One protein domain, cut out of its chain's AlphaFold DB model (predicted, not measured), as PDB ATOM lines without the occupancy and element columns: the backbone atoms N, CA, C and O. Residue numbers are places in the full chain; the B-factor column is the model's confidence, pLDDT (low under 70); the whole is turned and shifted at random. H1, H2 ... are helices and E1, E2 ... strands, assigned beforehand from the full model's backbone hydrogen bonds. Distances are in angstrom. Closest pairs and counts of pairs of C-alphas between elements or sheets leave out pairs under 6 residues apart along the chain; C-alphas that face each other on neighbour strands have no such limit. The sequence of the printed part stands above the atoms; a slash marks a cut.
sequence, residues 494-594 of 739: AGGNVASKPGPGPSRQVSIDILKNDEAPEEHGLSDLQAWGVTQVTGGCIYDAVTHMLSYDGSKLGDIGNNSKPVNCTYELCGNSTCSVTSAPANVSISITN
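What this domain is: This is residues 494 to 594 of the 739 residues of an uncharacterized protein of Pseudomonadales bacterium (UniProt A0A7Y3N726). With little regular structure, two small sheets, E1-E6-E5 (mixed) and E2-E4-E3 (antiparallel), face each other as an elongated sandwich, with H1 off one end; residues 500 to 505 stick out. The printed part has 101 residues, of which 39 are in named elements, in the order E1 E2 H1 E3 E4 E5 E6; the class is mostly strand, with strands holding 32 of those 39 residues. They are only just compact, close to loose: radius of gyration of the C-alphas 14.9 A, spans 47 by 24 by 18 A.

How they stand to each other: E1, residues 494 to 496, is parallel to E6, residues 586 to 592 (N 495 and O 589, 3.0 A). E2, residues 509 to 513, is antiparallel to E4, residues 549 to 553 (N 512 and O 550, 2.9 A). E2, H1, residues 526 to 532, and E3, residues 542 to 544, make a split strand-helix-strand unit, E4 between the strands, with a right-handed crossover. In H1 every O i to N i+4 pair is within hydrogen-bond range. E3 and E4 form a hairpin (N 542 and O 551, 2.8 A), as do E5, residues 565 to 573, and E6 (N 567 and O 590, 2.8 A).

Where its parts are: E1 begins at C-alpha 494 (267.753, 268.006, 402.884). E5 is 26.2 A long. E6, 19.3 A, ends at C-alpha 592 (277.367, 268.338, 396.577).

The domain as a whole: The printed part has no cut. Links E1 to E2, E2 to H1, E4 to E5 and E5 to E6 are long. pLDDT is under 70 in 44 residues.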
ATOM      1  N   ALA A 494     266.759 267.284 403.648       79.69
ATOM      2  CA  ALA A 494     267.753 268.006 402.884       79.69
ATOM      3  C   ALA A 494     269.089 268.024 403.619       79.69
ATOM      4  O   ALA A 494     269.167 268.271 404.822       79.69
ATOM      5  N   GLY A 495     270.159 267.816 402.862       73.44
ATOM      6  CA  GLY A 495     271.514 267.928 403.369       73.44
ATOM      7  C   GLY A 495     272.479 268.361 402.283       73.44
ATOM      8  O   GLY A 495     272.183 268.363 401.090       73.44
ATOM      9  N   GLY A 496     273.670 268.748 402.698       71.62
ATOM     10  CA  GLY A 496     274.746 269.062 401.777       71.62
ATOM     11  C   GLY A 496     276.078 268.771 402.426       71.62
ATOM     12  O   GLY A 496     276.174 268.675 403.653       71.62
ATOM     13  N   ASN A 497     277.108 268.625 401.602       70.31
ATOM     14  CA  ASN A 497     278.455 268.587 402.134       70.31
ATOM     15  C   ASN A 497     278.778 269.968 402.716       70.31
ATOM     16  O   ASN A 497     278.628 270.996 402.056       70.31
ATOM     17  N   VAL A 498     279.162 270.011 403.992       54.03
ATOM     18  CA  VAL A 498     279.523 271.275 404.634       54.03
ATOM     19  C   VAL A 498     280.763 271.808 403.914       54.03
ATOM     20  O   VAL A 498     281.810 271.164 403.950       54.03
ATOM     21  N   ALA A 499     280.659 272.976 403.272       50.28
ATOM     22  CA  ALA A 499     281.826 273.767 402.889       50.28
ATOM     23  C   ALA A 499     282.627 274.020 404.177       50.28
ATOM     24  O   ALA A 499     282.133 274.652 405.112       50.28
ATOM     25  N   SER A 500     283.777 273.365 404.296       48.03
ATOM     26  CA  SER A 500     284.329 272.892 405.566       48.03
ATOM     27  C   SER A 500     284.522 273.982 406.635       48.03
ATOM     28  O   SER A 500     285.178 275.005 406.444       48.03
ATOM     29  N   LYS A 501     284.042 273.696 407.853       38.22
ATOM     30  CA  LYS A 501     284.802 274.063 409.056       38.22
ATOM     31  C   LYS A 501     286.078 273.201 409.013       38.22
ATOM     32  O   LYS A 501     285.947 272.003 408.770       38.22
ATOM     33  N   PRO A 502     287.284 273.755 409.220       43.69
ATOM     34  CA  PRO A 502     288.540 273.041 408.986       43.69
ATOM     35  C   PRO A 502     288.636 271.785 409.867       43.69
ATOM     36  O   PRO A 502     288.749 271.882 411.089       43.69
ATOM     37  N   GLY A 503     288.560 270.606 409.246       46.59
ATOM     38  CA  GLY A 503     288.629 269.295 409.891       46.59
ATOM     39  C   GLY A 503     288.893 268.175 408.867       46.59
ATOM     40  O   GLY A 503     288.626 268.373 407.686       46.59
ATOM     41  N   PRO A 504     289.437 267.012 409.277       44.97
ATOM     42  CA  PRO A 504     290.066 266.034 408.376       44.97
ATOM     43  C   PRO A 504     289.100 265.000 407.747       44.97
ATOM     44  O   PRO A 504     289.478 263.846 407.554       44.97
ATOM     45  N   GLY A 505     287.849 265.370 407.458       51.03
ATOM     46  CA  GLY A 505     286.876 264.484 406.794       51.03
ATOM     47  C   GLY A 505     286.832 264.695 405.271       51.03
ATOM     48  O   GLY A 505     287.109 265.806 404.828       51.03
ATOM     49  N   PRO A 506     286.485 263.676 404.459       57.28
ATOM     50  CA  PRO A 506     286.348 263.833 403.010       57.28
ATOM     51  C   PRO A 506     285.122 264.688 402.656       57.28
ATOM     52  O   PRO A 506     283.989 264.339 402.991       57.28
ATOM     53  N   SER A 507     285.338 265.781 401.926       61.66
ATOM     54  CA  SER A 507     284.309 266.778 401.607       61.66
ATOM     55  C   SER A 507     283.243 266.303 400.606       61.66
ATOM     56  O   SER A 507     282.252 266.995 400.428       61.66
ATOM     57  N   ARG A 508     283.358 265.114 399.990       69.12
ATOM     58  CA  ARG A 508     282.314 264.514 399.117       69.12
ATOM     59  C   ARG A 508     281.415 263.490 399.803       69.12
ATOM     60  O   ARG A 508     280.632 262.820 399.129       69.12
ATOM     61  N   GLN A 509     281.516 263.360 401.122       73.06
ATOM     62  CA  GLN A 509     280.595 262.539 401.896       73.06
ATOM     63  C   GLN A 509     279.560 263.415 402.589       73.06
ATOM     64  O   GLN A 509     279.890 264.385 403.270       73.06
ATOM     65  N   VAL A 510     278.295 263.048 402.414       78.69
ATOM     66  CA  VAL A 510     277.173 263.647 403.137       78.69
ATOM     67  C   VAL A 510     276.561 262.565 404.001       78.69
ATOM     68  O   VAL A 510     276.342 261.454 403.523       78.69
ATOM     69  N   SER A 511     276.301 262.890 405.263       82.94
ATOM     70  CA  SER A 511     275.581 262.027 406.193       82.94
ATOM     71  C   SER A 511     274.423 262.816 406.786       82.94
ATOM     72  O   SER A 511     274.638 263.885 407.357       82.94
ATOM     73  N   ILE A 512     273.210 262.299 406.627       83.75
ATOM     74  CA  ILE A 512     271.961 262.911 407.082       83.75
ATOM     75  C   ILE A 512     271.299 261.928 408.043       83.75
ATOM     76  O   ILE A 512     271.181 260.745 407.728       83.75
ATOM     77  N   ASP A 513     270.910 262.416 409.215       83.81
ATOM     78  CA  ASP A 513     270.048 261.671 410.130       83.81
ATOM     79  C   ASP A 513     268.607 261.841 409.646       83.81
ATOM     80  O   ASP A 513     267.982 262.863 409.928       83.81
ATOM     81  N   ILE A 514     268.147 260.879 408.846       79.06
ATOM     82  CA  ILE A 514     266.833 260.916 408.191       79.06
ATOM     83  C   ILE A 514     265.693 260.586 409.163       79.06
ATOM     84  O   ILE A 514     264.570 261.013 408.979       79.06
ATOM     85  N   LEU A 515     265.976 259.879 410.267       77.69
ATOM     86  CA  LEU A 515     264.929 259.463 411.208       77.69
ATOM     87  C   LEU A 515     264.509 260.583 412.173       77.69
ATOM     88  O   LEU A 515     263.625 260.392 413.006       77.69
ATOM     89  N   LYS A 516     265.172 261.742 412.128       73.31
ATOM     90  CA  LYS A 516     265.009 262.812 413.122       73.31
ATOM     91  C   LYS A 516     263.664 263.540 413.023       73.31
ATOM     92  O   LYS A 516     263.157 264.030 414.033       73.31
ATOM     93  N   ASN A 517     263.151 263.690 411.812       61.41
ATOM     94  CA  ASN A 517     261.903 264.367 411.444       61.41
ATOM     95  C   ASN A 517     260.824 263.388 410.959       61.41
ATOM     96  O   ASN A 517     259.712 263.828 410.689       61.41
ATOM     97  N   ASP A 518     261.152 262.102 410.868       62.91
ATOM     98  CA  ASP A 518     260.227 261.026 410.541       62.91
ATOM     99  C   ASP A 518     259.264 260.725 411.695       62.91
ATOM    100  O   ASP A 518     259.596 260.866 412.878       62.91
ATOM    101  N   GLU A 519     258.058 260.269 411.356       58.75
ATOM    102  CA  GLU A 519     257.024 259.954 412.341       58.75
ATOM    103  C   GLU A 519     256.750 258.449 412.405       58.75
ATOM    104  O   GLU A 519     256.455 257.784 411.407       58.75
ATOM    105  N   ALA A 520     256.848 257.912 413.623       54.75
ATOM    106  CA  ALA A 520     256.449 256.550 413.945       54.75
ATOM    107  C   ALA A 520     254.915 256.456 414.024       54.75
ATOM    108  O   ALA A 520     254.272 257.453 414.361       54.75
ATOM    109  N   PRO A 521     254.320 255.273 413.782       51.47
ATOM    110  CA  PRO A 521     252.914 255.022 414.088       51.47
ATOM    111  C   PRO A 521     252.559 255.408 415.530       51.47
ATOM    112  O   PRO A 521     253.407 255.346 416.411       51.47
ATOM    113  N   GLU A 522     251.301 255.774 415.788       47.94
ATOM    114  CA  GLU A 522     250.858 256.282 417.102       47.94
ATOM    115  C   GLU A 522     251.120 255.307 418.268       47.94
ATOM    116  O   GLU A 522     251.347 255.756 419.385       47.94
ATOM    117  N   GLU A 523     251.176 254.000 418.015       42.66
ATOM    118  CA  GLU A 523     251.482 252.949 419.001       42.66
ATOM    119  C   GLU A 523     252.992 252.667 419.183       42.66
ATOM    120  O   GLU A 523     253.376 251.764 419.922       42.66
ATOM    121  N   HIS A 524     253.859 253.446 418.523       49.12
ATOM    122  CA  HIS A 524     255.295 253.193 418.435       49.12
ATOM    123  C   HIS A 524     256.147 254.463 418.573       49.12
ATOM    124  O   HIS A 524     255.756 255.571 418.209       49.12
ATOM    125  N   GLY A 525     257.349 254.310 419.131       47.28
ATOM    126  CA  GLY A 525     258.292 255.407 419.351       47.28
ATOM    127  C   GLY A 525     259.367 255.521 418.266       47.28
ATOM    128  O   GLY A 525     259.563 254.630 417.443       47.28
ATOM    129  N   LEU A 526     260.172 256.590 418.324       54.44
ATOM    130  CA  LEU A 526     261.391 256.721 417.504       54.44
ATOM    131  C   LEU A 526     262.360 255.539 417.702       54.44
ATOM    132  O   LEU A 526     263.065 255.157 416.774       54.44
ATOM    133  N   SER A 527     262.377 254.934 418.894       58.94
ATOM    134  CA  SER A 527     263.160 253.724 419.177       58.94
ATOM    135  C   SER A 527     262.698 252.514 418.366       58.94
ATOM    136  O   SER A 527     263.523 251.677 418.000       58.94
ATOM    137  N   ASP A 528     261.403 252.425 418.064       58.22
ATOM    138  CA  ASP A 528     260.853 251.349 417.243       58.22
ATOM    139  C   ASP A 528     261.214 251.563 415.772       58.22
ATOM    140  O   ASP A 528     261.687 250.633 415.125       58.22
ATOM    141  N   LEU A 529     261.145 252.805 415.272       61.62
ATOM    142  CA  LEU A 529     261.654 253.150 413.936       61.62
ATOM    143  C   LEU A 529     263.142 252.828 413.780       61.62
ATOM    144  O   LEU A 529     263.555 252.253 412.773       61.62
ATOM    145  N   GLN A 530     263.951 253.151 414.790       70.62
ATOM    146  CA  GLN A 530     265.374 252.811 414.821       70.62
ATOM    147  C   GLN A 530     265.602 251.292 414.782       70.62
ATOM    148  O   GLN A 530     266.548 250.830 414.142       70.62
ATOM    149  N   ALA A 531     264.728 250.512 415.423       64.75
ATOM    150  CA  ALA A 531     264.797 249.055 415.433       64.75
ATOM    151  C   ALA A 531     264.300 248.406 414.128       64.75
ATOM    152  O   ALA A 531     264.816 247.358 413.734       64.75
ATOM    153  N   TRP A 532     263.307 248.995 413.458       70.56
ATOM    154  CA  TRP A 532     262.739 248.473 412.209       70.56
ATOM    155  C   TRP A 532     263.527 248.898 410.968       70.56
ATOM    156  O   TRP A 532     263.629 248.130 410.012       70.56
ATOM    157  N   GLY A 533     264.124 250.091 411.002       80.31
ATOM    158  CA  GLY A 533     264.977 250.636 409.952       80.31
ATOM    159  C   GLY A 533     264.222 251.222 408.753       80.31
ATOM    160  O   GLY A 533     263.030 251.523 408.804       80.31
ATOM    161  N   VAL A 534     264.957 251.393 407.653       85.19
ATOM    162  CA  VAL A 534     264.457 251.893 406.363       85.19
ATOM    163  C   VAL A 534     264.725 250.885 405.252       85.19
ATOM    164  O   VAL A 534     265.676 250.102 405.293       85.19
ATOM    165  N   THR A 535     263.892 250.943 404.223       84.00
ATOM    166  CA  THR A 535     263.964 250.123 403.018       84.00
ATOM    167  C   THR A 535     263.849 250.994 401.766       84.00
ATOM    168  O   THR A 535     263.724 252.215 401.843       84.00
ATOM    169  N   GLN A 536     263.964 250.369 400.590       83.50
ATOM    170  CA  GLN A 536     263.859 251.033 399.282       83.50
ATOM    171  C   GLN A 536     264.777 252.259 399.128       83.50
ATOM    172  O   GLN A 536     264.432 253.222 398.447       83.50
ATOM    173  N   VAL A 537     265.972 252.224 399.732       90.06
ATOM    174  CA  VAL A 537     266.962 253.294 399.554       90.06
ATOM    175  C   VAL A 537     267.460 253.274 398.109       90.06
ATOM    176  O   VAL A 537     268.126 252.326 397.681       90.06
ATOM    177  N   THR A 538     267.130 254.312 397.340       89.25
ATOM    178  CA  THR A 538     267.554 254.459 395.938       89.25
ATOM    179  C   THR A 538     268.387 255.728 395.716       89.25
ATOM    180  O   THR A 538     268.769 256.414 396.662       89.25
ATOM    181  N   GLY A 539     268.768 256.019 394.467       83.44
ATOM    182  CA  GLY A 539     269.565 257.211 394.130       83.44
ATOM    183  C   GLY A 539     271.062 257.106 394.450       83.44
ATOM    184  O   GLY A 539     271.800 258.074 394.292       83.44
ATOM    185  N   GLY A 540     271.541 255.923 394.853       84.00
ATOM    186  CA  GLY A 540     272.953 255.674 395.173       84.00
ATOM    187  C   GLY A 540     273.345 256.004 396.615       84.00
ATOM    188  O   GLY A 540     274.517 255.855 396.958       84.00
ATOM    189  N   CYS A 541     272.383 256.411 397.444       87.94
ATOM    190  CA  CYS A 541     272.556 256.538 398.883       87.94
ATOM    191  C   CYS A 541     272.636 255.170 399.574       87.94
ATOM    192  O   CYS A 541     272.149 254.160 399.063       87.94
ATOM    193  N   ILE A 542     273.269 255.150 400.743       88.38
ATOM    194  CA  ILE A 542     273.447 253.970 401.585       88.38
ATOM    195  C   ILE A 542     273.019 254.339 403.001       88.38
ATOM    196  O   ILE A 542     273.578 255.262 403.592       88.38
ATOM    197  N   TYR A 543     272.055 253.609 403.547       89.62
ATOM    198  CA  TYR A 543     271.653 253.738 404.944       89.62
ATOM    199  C   TYR A 543     272.475 252.804 405.838       89.62
ATOM    200  O   TYR A 543     272.633 251.622 405.524       89.62
ATOM    201  N   ASP A 544     272.978 253.334 406.952       87.75
ATOM    202  CA  ASP A 544     273.612 252.562 408.017       87.75
ATOM    203  C   ASP A 544     272.642 252.392 409.192       87.75
ATOM    204  O   ASP A 544     272.351 253.329 409.934       87.75
ATOM    205  N   ALA A 545     272.173 251.159 409.385       80.69
ATOM    206  CA  ALA A 545     271.224 250.815 410.437       80.69
ATOM    207  C   ALA A 545     271.793 250.920 411.864       80.69
ATOM    208  O   ALA A 545     271.015 250.949 412.809       80.69
ATOM    209  N   VAL A 546     273.121 250.960 412.040       81.69
ATOM    210  CA  VAL A 546     273.749 251.086 413.368       81.69
ATOM    211  C   VAL A 546     273.810 252.543 413.809       81.69
ATOM    212  O   VAL A 546     273.653 252.842 414.990       81.69
ATOM    213  N   THR A 547     274.084 253.447 412.869       82.25
ATOM    214  CA  THR A 547     274.233 254.881 413.151       82.25
ATOM    215  C   THR A 547     272.980 255.692 412.829       82.25
ATOM    216  O   THR A 547     272.925 256.856 413.208       82.25
ATOM    217  N   HIS A 548     271.988 255.088 412.163       81.81
ATOM    218  CA  HIS A 548     270.766 255.725 411.648       81.81
ATOM    219  C   HIS A 548     271.023 256.832 410.617       81.81
ATOM    220  O   HIS A 548     270.152 257.645 410.321       81.81
ATOM    221  N   MET A 549     272.216 256.834 410.023       85.06
ATOM    222  CA  MET A 549     272.621 257.839 409.054       85.06
ATOM    223  C   MET A 549     272.419 257.324 407.633       85.06
ATOM    224  O   MET A 549     272.912 256.258 407.252       85.06
ATOM    225  N   LEU A 550     271.766 258.133 406.806       88.62
ATOM    226  CA  LEU A 550     271.814 257.988 405.361       88.62
ATOM    227  C   LEU A 550     273.058 258.698 404.832       88.62
ATOM    228  O   LEU A 550     273.288 259.876 405.105       88.62
ATOM    229  N   SER A 551     273.873 257.972 404.076       86.31
ATOM    230  CA  SER A 551     275.141 258.446 403.535       86.31
ATOM    231  C   SER A 551     275.148 258.445 402.011       86.31
ATOM    232  O   SER A 551     274.592 257.553 401.366       86.31
ATOM    233  N   TYR A 552     275.810 259.436 401.429       85.06
ATOM    234  CA  TYR A 552     276.088 259.478 399.999       85.06
ATOM    235  C   TYR A 552     277.575 259.720 399.760       85.06
ATOM    236  O   TYR A 552     278.154 260.659 400.307       85.06
ATOM    237  N   ASP A 553     278.179 258.868 398.930       78.69
ATOM    238  CA  ASP A 553     279.557 259.016 398.471       78.69
ATOM    239  C   ASP A 553     279.578 259.650 397.074       78.69
ATOM    240  O   ASP A 553     279.350 258.991 396.053       78.69
ATOM    241  N   GLY A 554     279.879 260.949 397.045       72.88
ATOM    242  CA  GLY A 554     279.992 261.744 395.828       72.88
ATOM    243  C   GLY A 554     281.178 261.381 394.934       72.88
ATOM    244  O   GLY A 554     281.244 261.897 393.819       72.88
ATOM    245  N   SER A 555     282.073 260.468 395.337       68.19
ATOM    246  CA  SER A 555     283.191 260.000 394.495       68.19
ATOM    247  C   SER A 555     282.740 259.415 393.146       68.19
ATOM    248  O   SER A 555     283.503 259.381 392.182       68.19
ATOM    249  N   LYS A 556     281.473 258.990 393.044       65.31
ATOM    250  CA  LYS A 556     280.871 258.404 391.836       65.31
ATOM    251  C   LYS A 556     280.224 259.419 390.890       65.31
ATOM    252  O   LYS A 556     279.784 259.023 389.810       65.31
ATOM    253  N   LEU A 557     280.135 260.701 391.258       69.00
ATOM    254  CA  LEU A 557     279.406 261.712 390.476       69.00
ATOM    255  C   LEU A 557     280.102 262.152 389.179       69.00
ATOM    256  O   LEU A 557     279.466 262.856 388.383       69.00
ATOM    257  N   GLY A 558     281.336 261.691 388.944       66.25
ATOM    258  CA  GLY A 558     282.200 262.192 387.877       66.25
ATOM    259  C   GLY A 558     282.607 263.646 388.123       66.25
ATOM    260  O   GLY A 558     282.401 264.157 389.219       66.25
ATOM    261  N   ASP A 559     283.156 264.289 387.093       68.31
ATOM    262  CA  ASP A 559     283.446 265.727 387.089       68.31
ATOM    263  C   ASP A 559     282.129 266.518 387.240       68.31
ATOM    264  O   ASP A 559     281.211 266.390 386.416       68.31
ATOM    265  N   ILE A 560     281.997 267.261 388.338       68.88
ATOM    266  CA  ILE A 560     280.847 268.129 388.635       68.88
ATOM    267  C   ILE A 560     281.097 269.585 388.226       68.88
ATOM    268  O   ILE A 560     280.167 270.399 388.245       68.88
ATOM    269  N   GLY A 561     282.311 269.903 387.777       69.31
ATOM    270  CA  GLY A 561     282.739 271.259 387.494       69.31
ATOM    271  C   GLY A 561     282.799 272.138 388.753       69.31
ATOM    272  O   GLY A 561     282.530 271.711 389.875       69.31
ATOM    273  N   ASN A 562     282.997 273.443 388.547       69.06
ATOM    274  CA  ASN A 562     282.888 274.476 389.590       69.06
ATOM    275  C   ASN A 562     281.458 274.701 390.133       69.06
ATOM    276  O   ASN A 562     281.195 275.718 390.775       69.06
ATOM    277  N   ASN A 563     280.510 273.808 389.846       68.38
ATOM    278  CA  ASN A 563     279.098 273.983 390.170       68.38
ATOM    279  C   ASN A 563     278.647 272.984 391.242       68.38
ATOM    280  O   ASN A 563     279.151 271.866 391.329       68.38
ATOM    281  N   SER A 564     277.628 273.358 392.016       73.12
ATOM    282  CA  SER A 564     276.933 272.407 392.885       73.12
ATOM    283  C   SER A 564     276.057 271.467 392.054       73.12
ATOM    284  O   SER A 564     275.306 271.916 391.181       73.12
ATOM    285  N   LYS A 565     276.109 270.164 392.346       78.94
ATOM    286  CA  LYS A 565     275.280 269.149 391.688       78.94
ATOM    287  C   LYS A 565     274.248 268.585 392.670       78.94
ATOM    288  O   LYS A 565     274.646 268.050 393.708       78.94
ATOM    289  N   PRO A 566     272.941 268.679 392.362       80.81
ATOM    290  CA  PRO A 566     271.914 268.052 393.177       80.81
ATOM    291  C   PRO A 566     271.895 266.536 392.947       80.81
ATOM    292  O   PRO A 566     272.004 266.060 391.813       80.81
ATOM    293  N   VAL A 567     271.723 265.790 394.030       84.69
ATOM    294  CA  VAL A 567     271.489 264.348 394.052       84.69
ATOM    295  C   VAL A 567     270.197 264.105 394.812       84.69
ATOM    296  O   VAL A 567     270.044 264.579 395.932       84.69
ATOM    297  N   ASN A 568     269.289 263.347 394.207       86.31
ATOM    298  CA  ASN A 568     268.038 262.967 394.846       86.31
ATOM    299  C   ASN A 568     268.089 261.481 395.174       86.31
ATOM    300  O   ASN A 568     268.266 260.646 394.282       86.31
ATOM    301  N   CYS A 569     267.923 261.173 396.452       90.00
ATOM    302  CA  CYS A 569     267.702 259.821 396.934       90.00
ATOM    303  C   CYS A 569     266.254 259.680 397.394       90.00
ATOM    304  O   CYS A 569     265.583 260.672 397.672       90.00
ATOM    305  N   THR A 570     265.776 258.443 397.465       87.94
ATOM    306  CA  THR A 570     264.477 258.135 398.065       87.94
ATOM    307  C   THR A 570     264.645 257.045 399.102       87.94
ATOM    308  O   THR A 570     265.535 256.206 398.945       87.94
ATOM    309  N   TYR A 571     263.790 257.034 400.117       90.38
ATOM    310  CA  TYR A 571     263.699 255.949 401.091       90.38
ATOM    311  C   TYR A 571     262.250 255.740 401.535       90.38
ATOM    312  O   TYR A 571     261.403 256.614 401.358       90.38
ATOM    313  N   GLU A 572     261.981 254.575 402.112       84.69
ATOM    314  CA  GLU A 572     260.736 254.262 402.811       84.69
ATOM    315  C   GLU A 572     261.069 253.771 404.224       84.69
ATOM    316  O   GLU A 572     262.048 253.046 404.418       84.69
ATOM    317  N   LEU A 573     260.252 254.123 405.213       76.19
ATOM    318  CA  LEU A 573     260.367 253.571 406.564       76.19
ATOM    319  C   LEU A 573     259.754 252.179 406.628       76.19
ATOM    320  O   LEU A 573     258.742 251.921 405.977       76.19
ATOM    321  N   CYS A 574     260.330 251.299 407.446       70.69
ATOM    322  CA  CYS A 574     259.717 250.018 407.777       70.69
ATOM    323  C   CYS A 574     258.775 250.173 408.971       70.69
ATOM    324  O   CYS A 574     259.155 250.741 409.986       70.69
ATOM    325  N   GLY A 575     257.560 249.630 408.874       57.97
ATOM    326  CA  GLY A 575     256.583 249.622 409.971       57.97
ATOM    327  C   GLY A 575     256.738 248.453 410.944       57.97
ATOM    328  O   GLY A 575     255.952 248.321 411.871       57.97
ATOM    329  N   ASN A 576     257.692 247.555 410.692       58.31
ATOM    330  CA  ASN A 576     258.033 246.426 411.550       58.31
ATOM    331  C   ASN A 576     259.421 245.870 411.184       58.31
ATOM    332  O   ASN A 576     259.985 246.183 410.135       58.31
ATOM    333  N   SER A 577     259.947 244.974 412.025       63.91
ATOM    334  CA  SER A 577     261.264 244.334 411.833       63.91
ATOM    335  C   SER A 577     261.403 243.486 410.560       63.91
ATOM    336  O   SER A 577     262.517 243.130 410.177       63.91
ATOM    337  N   THR A 578     260.296 243.140 409.897       62.25
ATOM    338  CA  THR A 578     260.289 242.379 408.640       62.25
ATOM    339  C   THR A 578     260.097 243.264 407.406       62.25
ATOM    340  O   THR A 578     260.142 242.745 406.290       62.25
ATOM    341  N   CYS A 579     259.900 244.578 407.583       58.72
ATOM    342  CA  CYS A 579     259.562 245.553 406.542       58.72
ATOM    343  C   CYS A 579     258.409 245.103 405.629       58.72
ATOM    344  O   CYS A 579     258.367 245.461 404.451       58.72
ATOM    345  N   SER A 580     257.465 244.307 406.143       50.84
ATOM    346  CA  SER A 580     256.300 243.873 405.357       50.84
ATOM    347  C   SER A 580     255.289 244.998 405.129       50.84
ATOM    348  O   SER A 580     254.309 244.833 404.401       50.84
ATOM    349  N   VAL A 581     255.558 246.145 405.750       49.16
ATOM    350  CA  VAL A 581     254.781 247.363 405.702       49.16
ATOM    351  C   VAL A 581     255.725 248.551 405.595       49.16
ATOM    352  O   VAL A 581     256.703 248.615 406.344       49.16
ATOM    353  N   THR A 582     255.426 249.481 404.685       57.53
ATOM    354  CA  THR A 582     256.273 250.643 404.420       57.53
ATOM    355  C   THR A 582     255.494 251.956 404.341       57.53
ATOM    356  O   THR A 582     254.283 251.964 404.100       57.53
ATOM    357  N   SER A 583     256.182 253.072 404.599       56.97
ATOM    358  CA  SER A 583     255.644 254.423 404.390       56.97
ATOM    359  C   SER A 583     255.490 254.740 402.898       56.97
ATOM    360  O   SER A 583     255.994 254.024 402.034       56.97
ATOM    361  N   ALA A 584     254.861 255.876 402.578       62.97
ATOM    362  CA  ALA A 584     255.100 256.494 401.275       62.97
ATOM    363  C   ALA A 584     256.597 256.859 401.139       62.97
ATOM    364  O   ALA A 584     257.231 257.174 402.153       62.97
ATOM    365  N   PRO A 585     257.169 256.818 399.924       72.31
ATOM    366  CA  PRO A 585     258.567 257.166 399.716       72.31
ATOM    367  C   PRO A 585     258.807 258.660 399.962       72.31
ATOM    368  O   PRO A 585     258.096 259.500 399.407       72.31
ATOM    369  N   ALA A 586     259.836 258.980 400.743       72.19
ATOM    370  CA  ALA A 586     260.313 260.342 400.966       72.19
ATOM    371  C   ALA A 586     261.537 260.649 400.105       72.19
ATOM    372  O   ALA A 586     262.333 259.761 399.782       72.19
ATOM    373  N   ASN A 587     261.688 261.922 399.737       79.94
ATOM    374  CA  ASN A 587     262.842 262.409 398.996       79.94
ATOM    375  C   ASN A 587     263.911 262.943 399.950       79.94
ATOM    376  O   ASN A 587     263.616 263.705 400.865       79.94
ATOM    377  N   VAL A 588     265.167 262.623 399.652       85.25
ATOM    378  CA  VAL A 588     266.338 263.254 400.259       85.25
ATOM    379  C   VAL A 588     267.035 264.079 399.189       85.25
ATOM    380  O   VAL A 588     267.573 263.533 398.222       85.25
ATOM    381  N   SER A 589     267.025 265.396 399.366       84.62
ATOM    382  CA  SER A 589     267.699 266.341 398.477       84.62
ATOM    383  C   SER A 589     269.110 266.624 398.985       84.62
ATOM    384  O   SER A 589     269.296 267.275 400.013       84.62
ATOM    385  N   ILE A 590     270.117 266.150 398.257       85.12
ATOM    386  CA  ILE A 590     271.529 266.312 398.603       85.12
ATOM    387  C   ILE A 590     272.178 267.314 397.650       85.12
ATOM    388  O   ILE A 590     272.092 267.167 396.432       85.12
ATOM    389  N   SER A 591     272.873 268.314 398.188       82.00
ATOM    390  CA  SER A 591     273.725 269.206 397.394       82.00
ATOM    391  C   SER A 591     275.198 268.888 397.624       82.00
ATOM    392  O   SER A 591     275.680 268.977 398.754       82.00
ATOM    393  N   ILE A 592     275.910 268.516 396.556       79.12
ATOM    394  CA  ILE A 592     277.367 268.338 396.577       79.12
ATOM    395  C   ILE A 592     278.013 269.535 395.890       79.12
ATOM    396  O   ILE A 592     277.712 269.821 394.730       79.12
ATOM    397  N   THR A 593     278.905 270.218 396.599       77.62
ATOM    398  CA  THR A 593     279.674 271.361 396.092       77.62
ATOM    399  C   THR A 593     281.162 271.031 396.077       77.62
ATOM    400  O   THR A 593     281.670 270.529 397.079       77.62
ATOM    401  N   ASN A 594     281.838 271.318 394.960       77.31
ATOM    402  CA  ASN A 594     283.285 271.154 394.819       77.31
ATOM    403  C   ASN A 594     284.052 272.107 395.755       77.31
ATOM    404  O   ASN A 594     283.670 273.277 395.879       77.31
TER     405      ASN A 594